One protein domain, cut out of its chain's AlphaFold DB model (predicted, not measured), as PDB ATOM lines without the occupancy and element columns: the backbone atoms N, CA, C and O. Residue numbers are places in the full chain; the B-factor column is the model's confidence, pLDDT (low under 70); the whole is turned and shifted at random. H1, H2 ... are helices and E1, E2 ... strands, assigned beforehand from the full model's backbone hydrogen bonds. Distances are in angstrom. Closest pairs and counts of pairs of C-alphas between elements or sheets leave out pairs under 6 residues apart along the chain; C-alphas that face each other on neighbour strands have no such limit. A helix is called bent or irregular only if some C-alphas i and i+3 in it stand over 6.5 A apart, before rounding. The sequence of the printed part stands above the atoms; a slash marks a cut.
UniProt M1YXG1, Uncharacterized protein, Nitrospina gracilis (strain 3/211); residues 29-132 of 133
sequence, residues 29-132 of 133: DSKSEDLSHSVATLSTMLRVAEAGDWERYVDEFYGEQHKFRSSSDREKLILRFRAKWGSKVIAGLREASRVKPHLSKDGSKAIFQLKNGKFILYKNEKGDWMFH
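AT A GLANCE: This is residues 29 to 132 of the 133 residues of an uncharacterized protein of Nitrospina gracilis (strain 3/211) (UniProt M1YXG1). What shape do these atoms make? Two layers: the long helix H1 and arm H3b of the sharply bent helix H3 cover one face of a small sheet, E1 E2 E3. Short H2 folds back from H1 and packs on arm H3a, which makes one end. What is it built of? The 104 printed residues hold three named helices, then three strands in a meander, each the antiparallel neighbour of the one before; the class is mixed. It is compact, with radius of gyration of the C-alphas 13.7 A and spans of 41 by 28 by 22 A.

IN THESE COORDINATES: Where are the helices? H1, residues 29 to 50, begins at C-alpha (126.331, 188.184, 42.420) and is 31.7 A long; H2 is residues 54 to 61, 10.1 A. H3, residues 71 to 96, was assigned as one helix by its hydrogen bonds but is bent, C-alphas 84 and 87 being 7.4 A apart; its arms H3a, 71 to 84, 20.2 A, and H3b, 87 to 96, 14.2 A, are about perpendicular at 83 degrees. Where are the strands? E1 is residues 109 to 114, 15.4 A, E2 117 to 123, 19.8 A, and E3 129 to 131, 7.2 A, ending at C-alpha (126.414, 174.577, 23.137).

HOW THE PARTS SIT: What does H1 touch? With residues 45 to 49 it touches H2, its hairpin partner, closest C-alphas Val 48 and Tyr 57, 6.2 A. With residues 42 to 50 it touches H3b at a shallow tilt of 28 degrees, opposite ways, closest C-alphas Leu 46 and Leu 93, 5.8 A. How do the others sit? H2 touches H3a, closest C-alphas Trp 54 and Ile 78, 5.7 A; H1 and H3b are on the same face of the sheet, at heights of 9.3 A and 10.4 A. Which N and O pair? N 112 and O 119, 2.8 A, join E1 to E2 within hydrogen-bond range, as N 122 and O 130, 2.8 A, do E2 to E3; in H1, H2, H3a and H3b every O i to N i+4 pair is within range.

THE WHOLE: How large is it? The C-alphas farthest apart, Asp 29 and Ser 72, are 41.6 A apart. Any cut, long link or low confidence? The printed part has no cut; H3 to E1 is a long link, and residues 29 to 30 are under pLDDT 70.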
ATOM      1  N   ASP A  29     126.287 187.255  43.553       62.47
ATOM      2  CA  ASP A  29     126.331 188.184  42.420       62.47
ATOM      3  C   ASP A  29     126.821 187.499  41.145       62.47
ATOM      4  O   ASP A  29     126.156 187.559  40.117       62.47
ATOM      5  N   SER A  30     127.900 186.716  41.220       63.50
ATOM      6  CA  SER A  30     128.407 186.011  40.036       63.50
ATOM      7  C   SER A  30     127.387 185.032  39.448       63.50
ATOM      8  O   SER A  30     127.292 184.881  38.233       63.50
ATOM      9  N   LYS A  31     126.559 184.396  40.288       73.88
ATOM     10  CA  LYS A  31     125.484 183.503  39.826       73.88
ATOM     11  C   LYS A  31     124.332 184.249  39.159       73.88
ATOM     12  O   LYS A  31     123.709 183.691  38.257       73.88
ATOM     13  N   SER A  32     124.008 185.460  39.605       78.56
ATOM     14  CA  SER A  32     122.948 186.262  38.986       78.56
ATOM     15  C   SER A  32     123.407 186.826  37.633       78.56
ATOM     16  O   SER A  32     122.648 186.772  36.657       78.56
ATOM     17  N   GLU A  33     124.668 187.256  37.544       85.25
ATOM     18  CA  GLU A  33     125.322 187.689  36.306       85.25
ATOM     19  C   GLU A  33     125.427 186.544  35.298       85.25
ATOM     20  O   GLU A  33     124.982 186.678  34.160       85.25
ATOM     21  N   ASP A  34     125.912 185.379  35.727       88.38
ATOM     22  CA  ASP A  34     126.063 184.200  34.873       88.38
ATOM     23  C   ASP A  34     124.740 183.720  34.293       88.38
ATOM     24  O   ASP A  34     124.654 183.362  33.114       88.38
ATOM     25  N   LEU A  35     123.687 183.751  35.109       89.31
ATOM     26  CA  LEU A  35     122.347 183.414  34.660       89.31
ATOM     27  C   LEU A  35     121.882 184.416  33.596       89.31
ATOM     28  O   LEU A  35     121.410 184.002  32.537       89.31
ATOM     29  N   SER A  36     122.076 185.711  33.842       90.69
ATOM     30  CA  SER A  36     121.719 186.782  32.907       90.69
ATOM     31  C   SER A  36     122.488 186.669  31.588       90.69
ATOM     32  O   SER A  36     121.883 186.728  30.517       90.69
ATOM     33  N   HIS A  37     123.795 186.410  31.648       93.06
ATOM     34  CA  HIS A  37     124.637 186.180  30.476       93.06
ATOM     35  C   HIS A  37     124.191 184.948  29.692       93.06
ATOM     36  O   HIS A  37     124.065 185.025  28.474       93.06
ATOM     37  N   SER A  38     123.859 183.838  30.360       93.44
ATOM     38  CA  SER A  38     123.382 182.631  29.672       93.44
ATOM     39  C   SER A  38     122.070 182.867  28.909       93.44
ATOM     40  O   SER A  38     121.899 182.381  27.789       93.44
ATOM     41  N   VAL A  39     121.155 183.665  29.473       95.19
ATOM     42  CA  VAL A  39     119.890 184.048  28.825       95.19
ATOM     43  C   VAL A  39     120.140 184.998  27.649       95.19
ATOM     44  O   VAL A  39     119.520 184.850  26.589       95.19
ATOM     45  N   ALA A  40     121.071 185.944  27.793       95.00
ATOM     46  CA  ALA A  40     121.480 186.837  26.711       95.00
ATOM     47  C   ALA A  40     122.144 186.068  25.554       95.00
ATOM     48  O   ALA A  40     121.819 186.306  24.384       95.00
ATOM     49  N   THR A  41     123.003 185.091  25.859       96.38
ATOM     50  CA  THR A  41     123.596 184.198  24.858       96.38
ATOM     51  C   THR A  41     122.518 183.403  24.136       96.38
ATOM     52  O   THR A  41     122.480 183.439  22.908       96.38
ATOM     53  N   LEU A  42     121.591 182.761  24.855       96.94
ATOM     54  CA  LEU A  42     120.481 182.027  24.237       96.94
ATOM     55  C   LEU A  42     119.665 182.921  23.286       96.94
ATOM     56  O   LEU A  42     119.312 182.506  22.181       96.94
ATOM     57  N   SER A  43     119.388 184.158  23.700       97.06
ATOM     58  CA  SER A  43     118.651 185.129  22.883       97.06
ATOM     59  C   SER A  43     119.415 185.487  21.604       97.06
ATOM     60  O   SER A  43     118.830 185.571  20.523       97.06
ATOM     61  N   THR A  44     120.737 185.642  21.703       97.69
ATOM     62  CA  THR A  44     121.606 185.909  20.548       97.69
ATOM     63  C   THR A  44     121.670 184.708  19.610       97.69
ATOM     64  O   THR A  44     121.492 184.874  18.404       97.69
ATOM     65  N   MET A  45     121.829 183.499  20.155       97.69
ATOM     66  CA  MET A  45     121.791 182.241  19.405       97.69
ATOM     67  C   MET A  45     120.498 182.106  18.603       97.69
ATOM     68  O   MET A  45     120.547 181.800  17.413       97.69
ATOM     69  N   LEU A  46     119.347 182.366  19.235       97.69
ATOM     70  CA  LEU A  46     118.048 182.311  18.567       97.69
ATOM     71  C   LEU A  46     117.975 183.309  17.409       97.69
ATOM     72  O   LEU A  46     117.607 182.921  16.306       97.69
ATOM     73  N   ARG A  47     118.389 184.563  17.628       98.19
ATOM     74  CA  ARG A  47     118.380 185.602  16.587       98.19
ATOM     75  C   ARG A  47     119.258 185.232  15.387       98.19
ATOM     76  O   ARG A  47     118.836 185.407  14.248       98.19
ATOM     77  N   VAL A  48     120.466 184.724  15.633       97.75
ATOM     78  CA  VAL A  48     121.398 184.297  14.572       97.75
ATOM     79  C   VAL A  48     120.836 183.090  13.809       97.75
ATOM     80  O   VAL A  48     120.848 183.076  12.578       97.75
ATOM     81  N   ALA A  49     120.270 182.112  14.521       96.94
ATOM     82  CA  ALA A  49     119.637 180.944  13.916       96.94
ATOM     83  C   ALA A  49     118.406 181.316  13.069       96.94
ATOM     84  O   ALA A  49     118.238 180.794  11.968       96.94
ATOM     85  N   GLU A  50     117.558 182.233  13.544       97.00
ATOM     86  CA  GLU A  50     116.389 182.729  12.804       97.00
ATOM     87  C   GLU A  50     116.773 183.525  11.551       97.00
ATOM     88  O   GLU A  50     116.056 183.461  10.554       97.00
ATOM     89  N   ALA A  51     117.923 184.205  11.565       97.50
ATOM     90  CA  ALA A  51     118.501 184.833  10.376       97.50
ATOM     91  C   ALA A  51     119.090 183.814   9.376       97.50
ATOM     92  O   ALA A  51     119.447 184.186   8.260       97.50
ATOM     93  N   GLY A  52     119.203 182.536   9.758       96.38
ATOM     94  CA  GLY A  52     119.803 181.487   8.932       96.38
ATOM     95  C   GLY A  52     121.327 181.582   8.806       96.38
ATOM     96  O   GLY A  52     121.911 180.911   7.949       96.38
ATOM     97  N   ASP A  53     121.980 182.384   9.650       97.62
ATOM     98  CA  ASP A  53     123.429 182.589   9.642       97.62
ATOM     99  C   ASP A  53     124.141 181.472  10.421       97.62
ATOM    100  O   ASP A  53     124.621 181.622  11.544       97.62
ATOM    101  N   TRP A  54     124.147 180.285   9.814       96.31
ATOM    102  CA  TRP A  54     124.701 179.075  10.423       96.31
ATOM    103  C   TRP A  54     126.229 179.067  10.506       96.31
ATOM    104  O   TRP A  54     126.778 178.304  11.294       96.31
ATOM    105  N   GLU A  55     126.907 179.890   9.706       96.50
ATOM    106  CA  GLU A  55     128.361 180.060   9.780       96.50
ATOM    107  C   GLU A  55     128.726 180.758  11.082       96.50
ATOM    108  O   GLU A  55     129.417 180.174  11.918       96.50
ATOM    109  N   ARG A  56     128.141 181.939  11.309       97.19
ATOM    110  CA  ARG A  56     128.288 182.663  12.568       97.19
ATOM    111  C   ARG A  56     127.809 181.840  13.758       97.19
ATOM    112  O   ARG A  56     128.469 181.820  14.790       97.19
ATOM    113  N   TYR A  57     126.678 181.144  13.618       96.56
ATOM    114  CA  TYR A  57     126.131 180.318  14.695       96.56
ATOM    115  C   TYR A  57     127.125 179.246  15.168       96.56
ATOM    116  O   TYR A  57     127.263 179.014  16.369       96.56
ATOM    117  N   VAL A  58     127.812 178.584  14.230       95.69
ATOM    118  CA  VAL A  58     128.835 177.584  14.560       95.69
ATOM    119  C   VAL A  58     130.070 178.253  15.153       95.69
ATOM    120  O   VAL A  58     130.547 177.794  16.186       95.69
ATOM    121  N   ASP A  59     130.555 179.339  14.558       93.81
ATOM    122  CA  ASP A  59     131.793 179.985  15.005       93.81
ATOM    123  C   ASP A  59     131.682 180.569  16.414       93.81
ATOM    124  O   ASP A  59     132.600 180.407  17.219       93.81
ATOM    125  N   GLU A  60     130.556 181.217  16.723       94.38
ATOM    126  CA  GLU A  60     130.353 181.911  17.997       94.38
ATOM    127  C   GLU A  60     129.878 180.974  19.116       94.38
ATOM    128  O   GLU A  60     130.252 181.175  20.270       94.38
ATOM    129  N   PHE A  61     129.051 179.965  18.810       95.94
ATOM    130  CA  PHE A  61     128.329 179.228  19.857       95.94
ATOM    131  C   PHE A  61     128.627 177.734  19.920       95.94
ATOM    132  O   PHE A  61     128.291 177.110  20.927       95.94
ATOM    133  N   TYR A  62     129.224 177.125  18.894       95.38
ATOM    134  CA  TYR A  62     129.539 175.697  18.949       95.38
ATOM    135  C   TYR A  62     130.834 175.469  19.734       95.38
ATOM    136  O   TYR A  62     131.908 175.896  19.313       95.38
ATOM    137  N   GLY A  63     130.747 174.772  20.869       93.25
ATOM    138  CA  GLY A  63     131.888 174.621  21.781       93.25
ATOM    139  C   GLY A  63     132.852 173.482  21.451       93.25
ATOM    140  O   GLY A  63     133.952 173.398  21.998       93.25
ATOM    141  N   GLU A  64     132.483 172.609  20.516       92.69
ATOM    142  CA  GLU A  64     133.251 171.403  20.190       92.69
ATOM    143  C   GLU A  64     134.064 171.542  18.899       92.69
ATOM    144  O   GLU A  64     134.409 170.549  18.259       92.69
ATOM    145  N   GLN A  65     134.413 172.776  18.521       88.00
ATOM    146  CA  GLN A  65     135.251 173.059  17.349       88.00
ATOM    147  C   GLN A  65     136.635 172.398  17.448       88.00
ATOM    148  O   GLN A  65     137.186 171.969  16.441       88.00
ATOM    149  N   HIS A  66     137.160 172.215  18.665       89.25
ATOM    150  CA  HIS A  66     138.412 171.491  18.921       89.25
ATOM    151  C   HIS A  66     138.378 170.016  18.471       89.25
ATOM    152  O   HIS A  66     139.427 169.382  18.369       89.25
ATOM    153  N   LYS A  67     137.189 169.449  18.210       90.00
ATOM    154  CA  LYS A  67     137.024 168.085  17.681       90.00
ATOM    155  C   LYS A  67     137.087 168.023  16.152       90.00
ATOM    156  O   LYS A  67     137.102 166.919  15.602       90.00
ATOM    157  N   PHE A  68     137.093 169.162  15.459       91.69
ATOM    158  CA  PHE A  68     137.226 169.196  14.006       91.69
ATOM    159  C   PHE A  68     138.620 168.721  13.601       91.69
ATOM    160  O   PHE A  68     139.632 169.233  14.071       91.69
ATOM    161  N   ARG A  69     138.673 167.731  12.709       92.56
ATOM    162  CA  ARG A  69     139.928 167.197  12.160       92.56
ATOM    163  C   ARG A  69     140.348 167.938  10.896       92.56
ATOM    164  O   ARG A  69     141.480 167.798  10.447       92.56
ATOM    165  N   SER A  70     139.425 168.687  10.296       91.94
ATOM    166  CA  SER A  70     139.644 169.495   9.099       91.94
ATOM    167  C   SER A  70     138.607 170.617   8.997       91.94
ATOM    168  O   SER A  70     137.537 170.538   9.603       91.94
ATOM    169  N   SER A  71     138.874 171.617   8.153       87.25
ATOM    170  CA  SER A  71     137.891 172.649   7.787       87.25
ATOM    171  C   SER A  71     136.591 172.056   7.222       87.25
ATOM    172  O   SER A  71     135.510 172.588   7.470       87.25
ATOM    173  N   SER A  72     136.671 170.900   6.551       93.12
ATOM    174  CA  SER A  72     135.498 170.217   5.992       93.12
ATOM    175  C   SER A  72     134.496 169.747   7.053       93.12
ATOM    176  O   SER A  72     133.313 169.591   6.753       93.12
ATOM    177  N   ASP A  73     134.924 169.524   8.300       94.06
ATOM    178  CA  ASP A  73     134.018 169.095   9.373       94.06
ATOM    179  C   ASP A  73     133.096 170.236   9.807       94.06
ATOM    180  O   ASP A  73     131.891 170.029   9.984       94.06
ATOM    181  N   ARG A  74     133.647 171.454   9.879       94.25
ATOM    182  CA  ARG A  74     132.879 172.682  10.102       94.25
ATOM    183  C   ARG A  74     131.840 172.873   8.997       94.25
ATOM    184  O   ARG A  74     130.659 173.060   9.288       94.25
ATOM    185  N   GLU A  75     132.250 172.764   7.735       96.00
ATOM    186  CA  GLU A  75     131.347 172.908   6.583       96.00
ATOM    187  C   GLU A  75     130.231 171.854   6.584       96.00
ATOM    188  O   GLU A  75     129.060 172.185   6.390       96.00
ATOM    189  N   LYS A  76     130.552 170.589   6.883       95.19
ATOM    190  CA  LYS A  76     129.549 169.517   7.020       95.19
ATOM    191  C   LYS A  76     128.538 169.820   8.122       95.19
ATOM    192  O   LYS A  76     127.352 169.533   7.947       95.19
ATOM    193  N   LEU A  77     128.979 170.375   9.250       94.81
ATOM    194  CA  LEU A  77     128.083 170.759  10.339       94.81
ATOM    195  C   LEU A  77     127.140 171.894   9.910       94.81
ATOM    196  O   LEU A  77     125.927 171.777  10.090       94.81
ATOM    197  N   ILE A  78     127.671 172.937   9.265       95.88
ATOM    198  CA  ILE A  78     126.877 174.049   8.712       95.88
ATOM    199  C   ILE A  78     125.837 173.530   7.712       95.88
ATOM    200  O   ILE A  78     124.662 173.893   7.788       95.88
ATOM    201  N   LEU A  79     126.233 172.623   6.813       96.50
ATOM    202  CA  LEU A  79     125.318 171.992   5.859       96.50
ATOM    203  C   LEU A  79     124.207 171.197   6.557       96.50
ATOM    204  O   LEU A  79     123.059 171.246   6.119       96.50
ATOM    205  N   ARG A  80     124.498 170.504   7.666       95.62
ATOM    206  CA  ARG A  80     123.467 169.801   8.455       95.62
ATOM    207  C   ARG A  80     122.474 170.763   9.095       95.62
ATOM    208  O   ARG A  80     121.273 170.475   9.072       95.62
ATOM    209  N   PHE A  81     122.940 171.894   9.628       95.38
ATOM    210  CA  PHE A  81     122.049 172.942  10.126       95.38
ATOM    211  C   PHE A  81     121.158 173.485   9.010       95.38
ATOM    212  O   PHE A  81     119.939 173.477   9.166       95.38
ATOM    213  N   ARG A  82     121.725 173.824   7.848       95.00
ATOM    214  CA  ARG A  82     120.956 174.311   6.691       95.00
ATOM    215  C   ARG A  82     119.923 173.300   6.186       95.00
ATOM    216  O   ARG A  82     118.776 173.662   5.962       95.00
ATOM    217  N   ALA A  83     120.314 172.038   6.017       92.88
ATOM    218  CA  ALA A  83     119.491 171.051   5.318       92.88
ATOM    219  C   ALA A  83     118.469 170.332   6.209       92.88
ATOM    220  O   ALA A  83     117.415 169.926   5.726       92.88
ATOM    221  N   LYS A  84     118.789 170.094   7.490       92.75
ATOM    222  CA  LYS A  84     118.023 169.138   8.313       92.75
ATOM    223  C   LYS A  84     117.728 169.609   9.728       92.75
ATOM    224  O   LYS A  84     116.671 169.279  10.267       92.75
ATOM    225  N   TRP A  85     118.673 170.283  10.374       93.56
ATOM    226  CA  TRP A  85     118.590 170.549  11.811       93.56
ATOM    227  C   TRP A  85     118.095 171.952  12.150       93.56
ATOM    228  O   TRP A  85     117.539 172.124  13.229       93.56
ATOM    229  N   GLY A  86     118.218 172.925  11.247       93.38
ATOM    230  CA  GLY A  86     117.976 174.339  11.536       93.38
ATOM    231  C   GLY A  86     116.592 174.624  12.111       93.38
ATOM    232  O   GLY A  86     116.482 175.243  13.165       93.38
ATOM    233  N   SER A  87     115.531 174.081  11.506       94.31
ATOM    234  CA  SER A  87     114.162 174.253  12.016       94.31
ATOM    235  C   SER A  87     113.965 173.659  13.415       94.31
ATOM    236  O   SER A  87     113.292 174.257  14.253       94.31
ATOM    237  N   LYS A  88     114.590 172.509  13.700       93.06
ATOM    238  CA  LYS A  88     114.541 171.860  15.019       93.06
ATOM    239  C   LYS A  88     115.320 172.648  16.068       93.06
ATOM    240  O   LYS A  88     114.850 172.781  17.191       93.06
ATOM    241  N   VAL A  89     116.479 173.183  15.694       93.94
ATOM    242  CA  VAL A  89     117.308 174.030  16.560       93.94
ATOM    243  C   VAL A  89     116.554 175.304  16.918       93.94
ATOM    244  O   VAL A  89     116.407 175.595  18.098       93.94
ATOM    245  N   ILE A  90     115.984 176.004  15.932       95.69
ATOM    246  CA  ILE A  90     115.170 177.207  16.165       95.69
ATOM    247  C   ILE A  90     113.990 176.890  17.090       95.69
ATOM    248  O   ILE A  90     113.743 177.628  18.041       95.69
ATOM    249  N   ALA A  91     113.280 175.780  16.863       94.44
ATOM    250  CA  ALA A  91     112.181 175.368  17.733       94.44
ATOM    251  C   ALA A  91     112.643 175.120  19.182       94.44
ATOM    252  O   ALA A  91     112.014 175.623  20.111       94.44
ATOM    253  N   GLY A  92     113.763 174.414  19.371       94.62
ATOM    254  CA  GLY A  92     114.343 174.165  20.694       94.62
ATOM    255  C   GLY A  92     114.807 175.445  21.395       94.62
ATOM    256  O   GLY A  92     114.548 175.615  22.582       94.62
ATOM    257  N   LEU A  93     115.419 176.382  20.666       96.25
ATOM    258  CA  LEU A  93     115.841 177.682  21.199       96.25
ATOM    259  C   LEU A  93     114.642 178.557  21.597       96.25
ATOM    260  O   LEU A  93     114.676 179.199  22.646       96.25
ATOM    261  N   ARG A  94     113.555 178.552  20.810       96.62
ATOM    262  CA  ARG A  94     112.294 179.242  21.154       96.62
ATOM    263  C   ARG A  94     111.608 178.653  22.378       96.62
ATOM    264  O   ARG A  94     110.916 179.366  23.097       96.62
ATOM    265  N   GLU A  95     111.730 177.348  22.580       96.06
ATOM    266  CA  GLU A  95     111.227 176.703  23.787       96.06
ATOM    267  C   GLU A  95     112.101 177.067  24.991       96.06
ATOM    268  O   GLU A  95     111.583 177.501  26.018       96.06
ATOM    269  N   ALA A  96     113.426 176.991  24.831       95.38
ATOM    270  CA  ALA A  96     114.391 177.366  25.858       95.38
ATOM    271  C   ALA A  96     114.239 178.832  26.303       95.38
ATOM    272  O   ALA A  96     114.376 179.128  27.486       95.38
ATOM    273  N   SER A  97     113.904 179.756  25.393       94.69
ATOM    274  CA  SER A  97     113.757 181.183  25.727       94.69
ATOM    275  C   SER A  97     112.536 181.492  26.594       94.69
ATOM    276  O   SER A  97     112.421 182.589  27.137       94.69
ATOM    277  N   ARG A  98     111.626 180.524  26.753       94.56
ATOM    278  CA  ARG A  98     110.424 180.632  27.591       94.56
ATOM    279  C   ARG A  98     110.601 180.007  28.968       94.56
ATOM    280  O   ARG A  98     109.678 180.078  29.777       94.56
ATOM    281  N   VAL A  99     111.743 179.377  29.238       93.56
ATOM    282  CA  VAL A  99     112.012 178.729  30.522       93.56
ATOM    283  C   VAL A  99     113.124 179.446  31.267       93.56
ATOM    284  O   VAL A  99     114.079 179.956  30.686       93.56
ATOM    285  N   LYS A 100     113.009 179.471  32.593       92.31
ATOM    286  CA  LYS A 100     114.070 179.986  33.453       92.31
ATOM    287  C   LYS A 100     115.189 178.940  33.540       92.31
ATOM    288  O   LYS A 100     114.893 177.814  33.951       92.31
ATOM    289  N   PRO A 101     116.446 179.267  33.190       94.12
ATOM    290  CA  PRO A 101     117.535 178.315  33.327       94.12
ATOM    291  C   PRO A 101     117.874 178.053  34.793       94.12
ATOM    292  O   PRO A 101     117.649 178.884  35.675       94.12
ATOM    293  N   HIS A 102     118.476 176.895  35.034       94.38
ATOM    294  CA  HIS A 102     119.139 176.561  36.285       94.38
ATOM    295  C   HIS A 102     120.650 176.477  36.063       94.38
ATOM    296  O   HIS A 102     121.098 175.775  35.156       94.38
ATOM    297  N   LEU A 103     121.433 177.163  36.897       94.38
ATOM    298  CA  LEU A 103     122.887 177.026  36.894       94.38
ATOM    299  C   LEU A 103     123.322 175.802  37.699       94.38
ATOM    300  O   LEU A 103     122.825 175.573  38.804       94.38
ATOM    301  N   SER A 104     124.294 175.053  37.181       93.19
ATOM    302  CA  SER A 104     124.974 174.009  37.950       93.19
ATOM    303  C   SER A 104     125.662 174.586  39.196       93.19
ATOM    304  O   SER A 104     125.907 175.788  39.306       93.19
ATOM    305  N   LYS A 105     125.981 173.723  40.171       88.19
ATOM    306  CA  LYS A 105     126.562 174.148  41.461       88.19
ATOM    307  C   LYS A 105     127.843 174.974  41.303       88.19
ATOM    308  O   LYS A 105     128.032 175.928  42.054       88.19
ATOM    309  N   ASP A 106     128.664 174.588  40.332       90.19
ATOM    310  CA  ASP A 106     129.935 175.196  39.935       90.19
ATOM    311  C   ASP A 106     129.777 176.359  38.936       90.19
ATOM    312  O   ASP A 106     130.773 176.953  38.543       90.19
ATOM    313  N   GLY A 107     128.552 176.678  38.499       89.69
ATOM    314  CA  GLY A 107     128.279 177.749  37.535       89.69
ATOM    315  C   GLY A 107     128.749 177.461  36.104       89.69
ATOM    316  O   GLY A 107     128.614 178.320  35.240       89.69
ATOM    317  N   SER A 108     129.269 176.263  35.818       92.88
ATOM    318  CA  SER A 108     129.815 175.923  34.497       92.88
ATOM    319  C   SER A 108     128.745 175.594  33.453       92.88
ATOM    320  O   SER A 108     129.049 175.513  32.262       92.88
ATOM    321  N   LYS A 109     127.491 175.375  33.871       96.12
ATOM    322  CA  LYS A 109     126.390 174.976  32.988       96.12
ATOM    323  C   LYS A 109     125.126 175.761  33.287       96.12
ATOM    324  O   LYS A 109     124.713 175.825  34.441       96.12
ATOM    325  N   ALA A 110     124.462 176.243  32.242       96.44
ATOM    326  CA  ALA A 110     123.094 176.744  32.303       96.44
ATOM    327  C   ALA A 110     122.162 175.727  31.637       96.44
ATOM    328  O   ALA A 110     122.329 175.381  30.467       96.44
ATOM    329  N   ILE A 111     121.202 175.210  32.400       96.44
ATOM    330  CA  ILE A 111     120.318 174.115  31.999       96.44
ATOM    331  C   ILE A 111     118.908 174.665  31.799       96.44
ATOM    332  O   ILE A 111     118.277 175.138  32.743       96.44
ATOM    333  N   PHE A 112     118.405 174.553  30.576       95.81
ATOM    334  CA  PHE A 112     117.058 174.933  30.167       95.81
ATOM    335  C   PHE A 112     116.224 173.659  30.031       95.81
ATOM    336  O   PHE A 112     116.462 172.838  29.140       95.81
ATOM    337  N   GLN A 113     115.273 173.461  30.941       96.00
ATOM    338  CA  GLN A 113     114.420 172.278  30.930       96.00
ATOM    339  C   GLN A 113     113.326 172.437  29.869       96.00
ATOM    340  O   GLN A 113     112.498 173.337  29.966       96.00
ATOM    341  N   LEU A 114     113.328 171.561  28.866       93.50
ATOM    342  CA  LEU A 114     112.342 171.535  27.785       93.50
ATOM    343  C   LEU A 114     111.307 170.434  28.055       93.50
ATOM    344  O   LEU A 114     111.542 169.518  28.851       93.50
ATOM    345  N   LYS A 115     110.179 170.466  27.346       90.31
ATOM    346  CA  LYS A 115     109.114 169.457  27.427       90.31
ATOM    347  C   LYS A 115     109.613 168.060  27.058       90.31
ATOM    348  O   LYS A 115     109.214 167.087  27.685       90.31
ATOM    349  N   ASN A 116     110.500 167.972  26.064       88.12
ATOM    350  CA  ASN A 116     111.011 166.706  25.520       88.12
ATOM    351  C   ASN A 116     112.516 166.500  25.764       88.12
ATOM    352  O   ASN A 116     113.158 165.727  25.054       88.12
ATOM    353  N   GLY A 117     113.108 167.209  26.726       91.00
ATOM    354  CA  GLY A 117     114.536 167.087  27.002       91.00
ATOM    355  C   GLY A 117     115.096 168.279  27.756       91.00
ATOM    356  O   GLY A 117     114.415 168.916  28.550       91.00
ATOM    357  N   LYS A 118     116.365 168.581  27.512       93.81
ATOM    358  CA  LYS A 118     117.040 169.742  28.085       93.81
ATOM    359  C   LYS A 118     117.982 170.336  27.056       93.81
ATOM    360  O   LYS A 118     118.610 169.600  26.299       93.81
ATOM    361  N   PHE A 119     118.092 171.652  27.070       94.81
ATOM    362  CA  PHE A 119     119.132 172.380  26.367       94.81
ATOM    363  C   PHE A 119     120.155 172.856  27.400       94.81
ATOM    364  O   PHE A 119     119.778 173.306  28.481       94.81
ATOM    365  N   ILE A 120     121.445 172.683  27.117       96.06
ATOM    366  CA  ILE A 120     122.516 173.010  28.064       96.06
ATOM    367  C   ILE A 120     123.520 173.915  27.366       96.06
ATOM    368  O   ILE A 120     124.072 173.535  26.333       96.06
ATOM    369  N   LEU A 121     123.778 175.071  27.972       97.06
ATOM    370  CA  LEU A 121     124.943 175.888  27.666       97.06
ATOM    371  C   LEU A 121     126.067 175.545  28.637       97.06
ATOM    372  O   LEU A 121     125.831 175.354  29.830       97.06
ATOM    373  N   TYR A 122     127.281 175.488  28.112       96.06
ATOM    374  CA  TYR A 122     128.520 175.235  28.823       96.06
ATOM    375  C   TYR A 122     129.365 176.495  28.783       96.06
ATOM    376  O   TYR A 122     129.545 177.091  27.721       96.06
ATOM    377  N   LYS A 123     129.885 176.892  29.936       94.38
ATOM    378  CA  LYS A 123     130.832 177.988  30.036       94.38
ATOM    379  C   LYS A 123     132.226 177.481  29.662       94.38
ATOM    380  O   LYS A 123     132.683 176.475  30.207       94.38
ATOM    381  N   ASN A 124     132.877 178.147  28.716       91.50
ATOM    382  CA  ASN A 124     134.243 177.831  28.306       91.50
ATOM    383  C   ASN A 124     135.279 178.453  29.267       91.50
ATOM    384  O   ASN A 124     134.931 179.173  30.202       91.50
ATOM    385  N   GLU A 125     136.566 178.208  29.022       88.50
ATOM    386  CA  GLU A 125     137.661 178.755  29.845       88.50
ATOM    387  C   GLU A 125     137.743 180.292  29.830       88.50
ATOM    388  O   GLU A 125     138.283 180.892  30.756       88.50
ATOM    389  N   LYS A 126     137.186 180.939  28.798       88.62
ATOM    390  CA  LYS A 126     137.110 182.401  28.653       88.62
ATOM    391  C   LYS A 126     135.863 183.004  29.310       88.62
ATOM    392  O   LYS A 126     135.752 184.222  29.384       88.62
ATOM    393  N   GLY A 127     134.943 182.174  29.802       88.88
ATOM    394  CA  GLY A 127     133.672 182.606  30.380       88.88
ATOM    395  C   GLY A 127     132.513 182.721  29.385       88.88
ATOM    396  O   GLY A 127     131.407 183.049  29.816       88.88
ATOM    397  N   ASP A 128     132.720 182.412  28.101       92.81
ATOM    398  CA  ASP A 128     131.661 182.450  27.088       92.81
ATOM    399  C   ASP A 128     130.767 181.212  27.178       92.81
ATOM    400  O   ASP A 128     131.225 180.099  27.452       92.81
ATOM    401  N   TRP A 129     129.482 181.397  26.889       95.62
ATOM    402  CA  TRP A 129     128.493 180.325  26.871       95.62
ATOM    403  C   TRP A 129     128.385 179.693  25.481       95.62
ATOM    404  O   TRP A 129     128.101 180.372  24.498       95.62
ATOM    405  N   MET A 130     128.564 178.377  25.409       95.56
ATOM    406  CA  MET A 130     128.556 177.595  24.169       95.56
ATOM    407  C   MET A 130     127.631 176.381  24.288       95.56
ATOM    408  O   MET A 130     127.365 175.898  25.387       95.56
ATOM    409  N   PHE A 131     127.148 175.844  23.170       93.62
ATOM    410  CA  PHE A 131     126.414 174.577  23.137       93.62
ATOM    411  C   PHE A 131     127.282 173.461  22.549       93.62
ATOM    412  O   PHE A 131     128.138 173.695  21.694       93.62
ATOM    413  N   HIS A 132     127.031 172.235  23.004       89.88
ATOM    414  CA  HIS A 132     127.659 170.999  22.526       89.88
ATOM    415  C   HIS A 132     126.567 170.078  21.946       89.88
ATOM    416  O   HIS A 132     125.406 170.202  22.361       89.88
TER     417      HIS A 132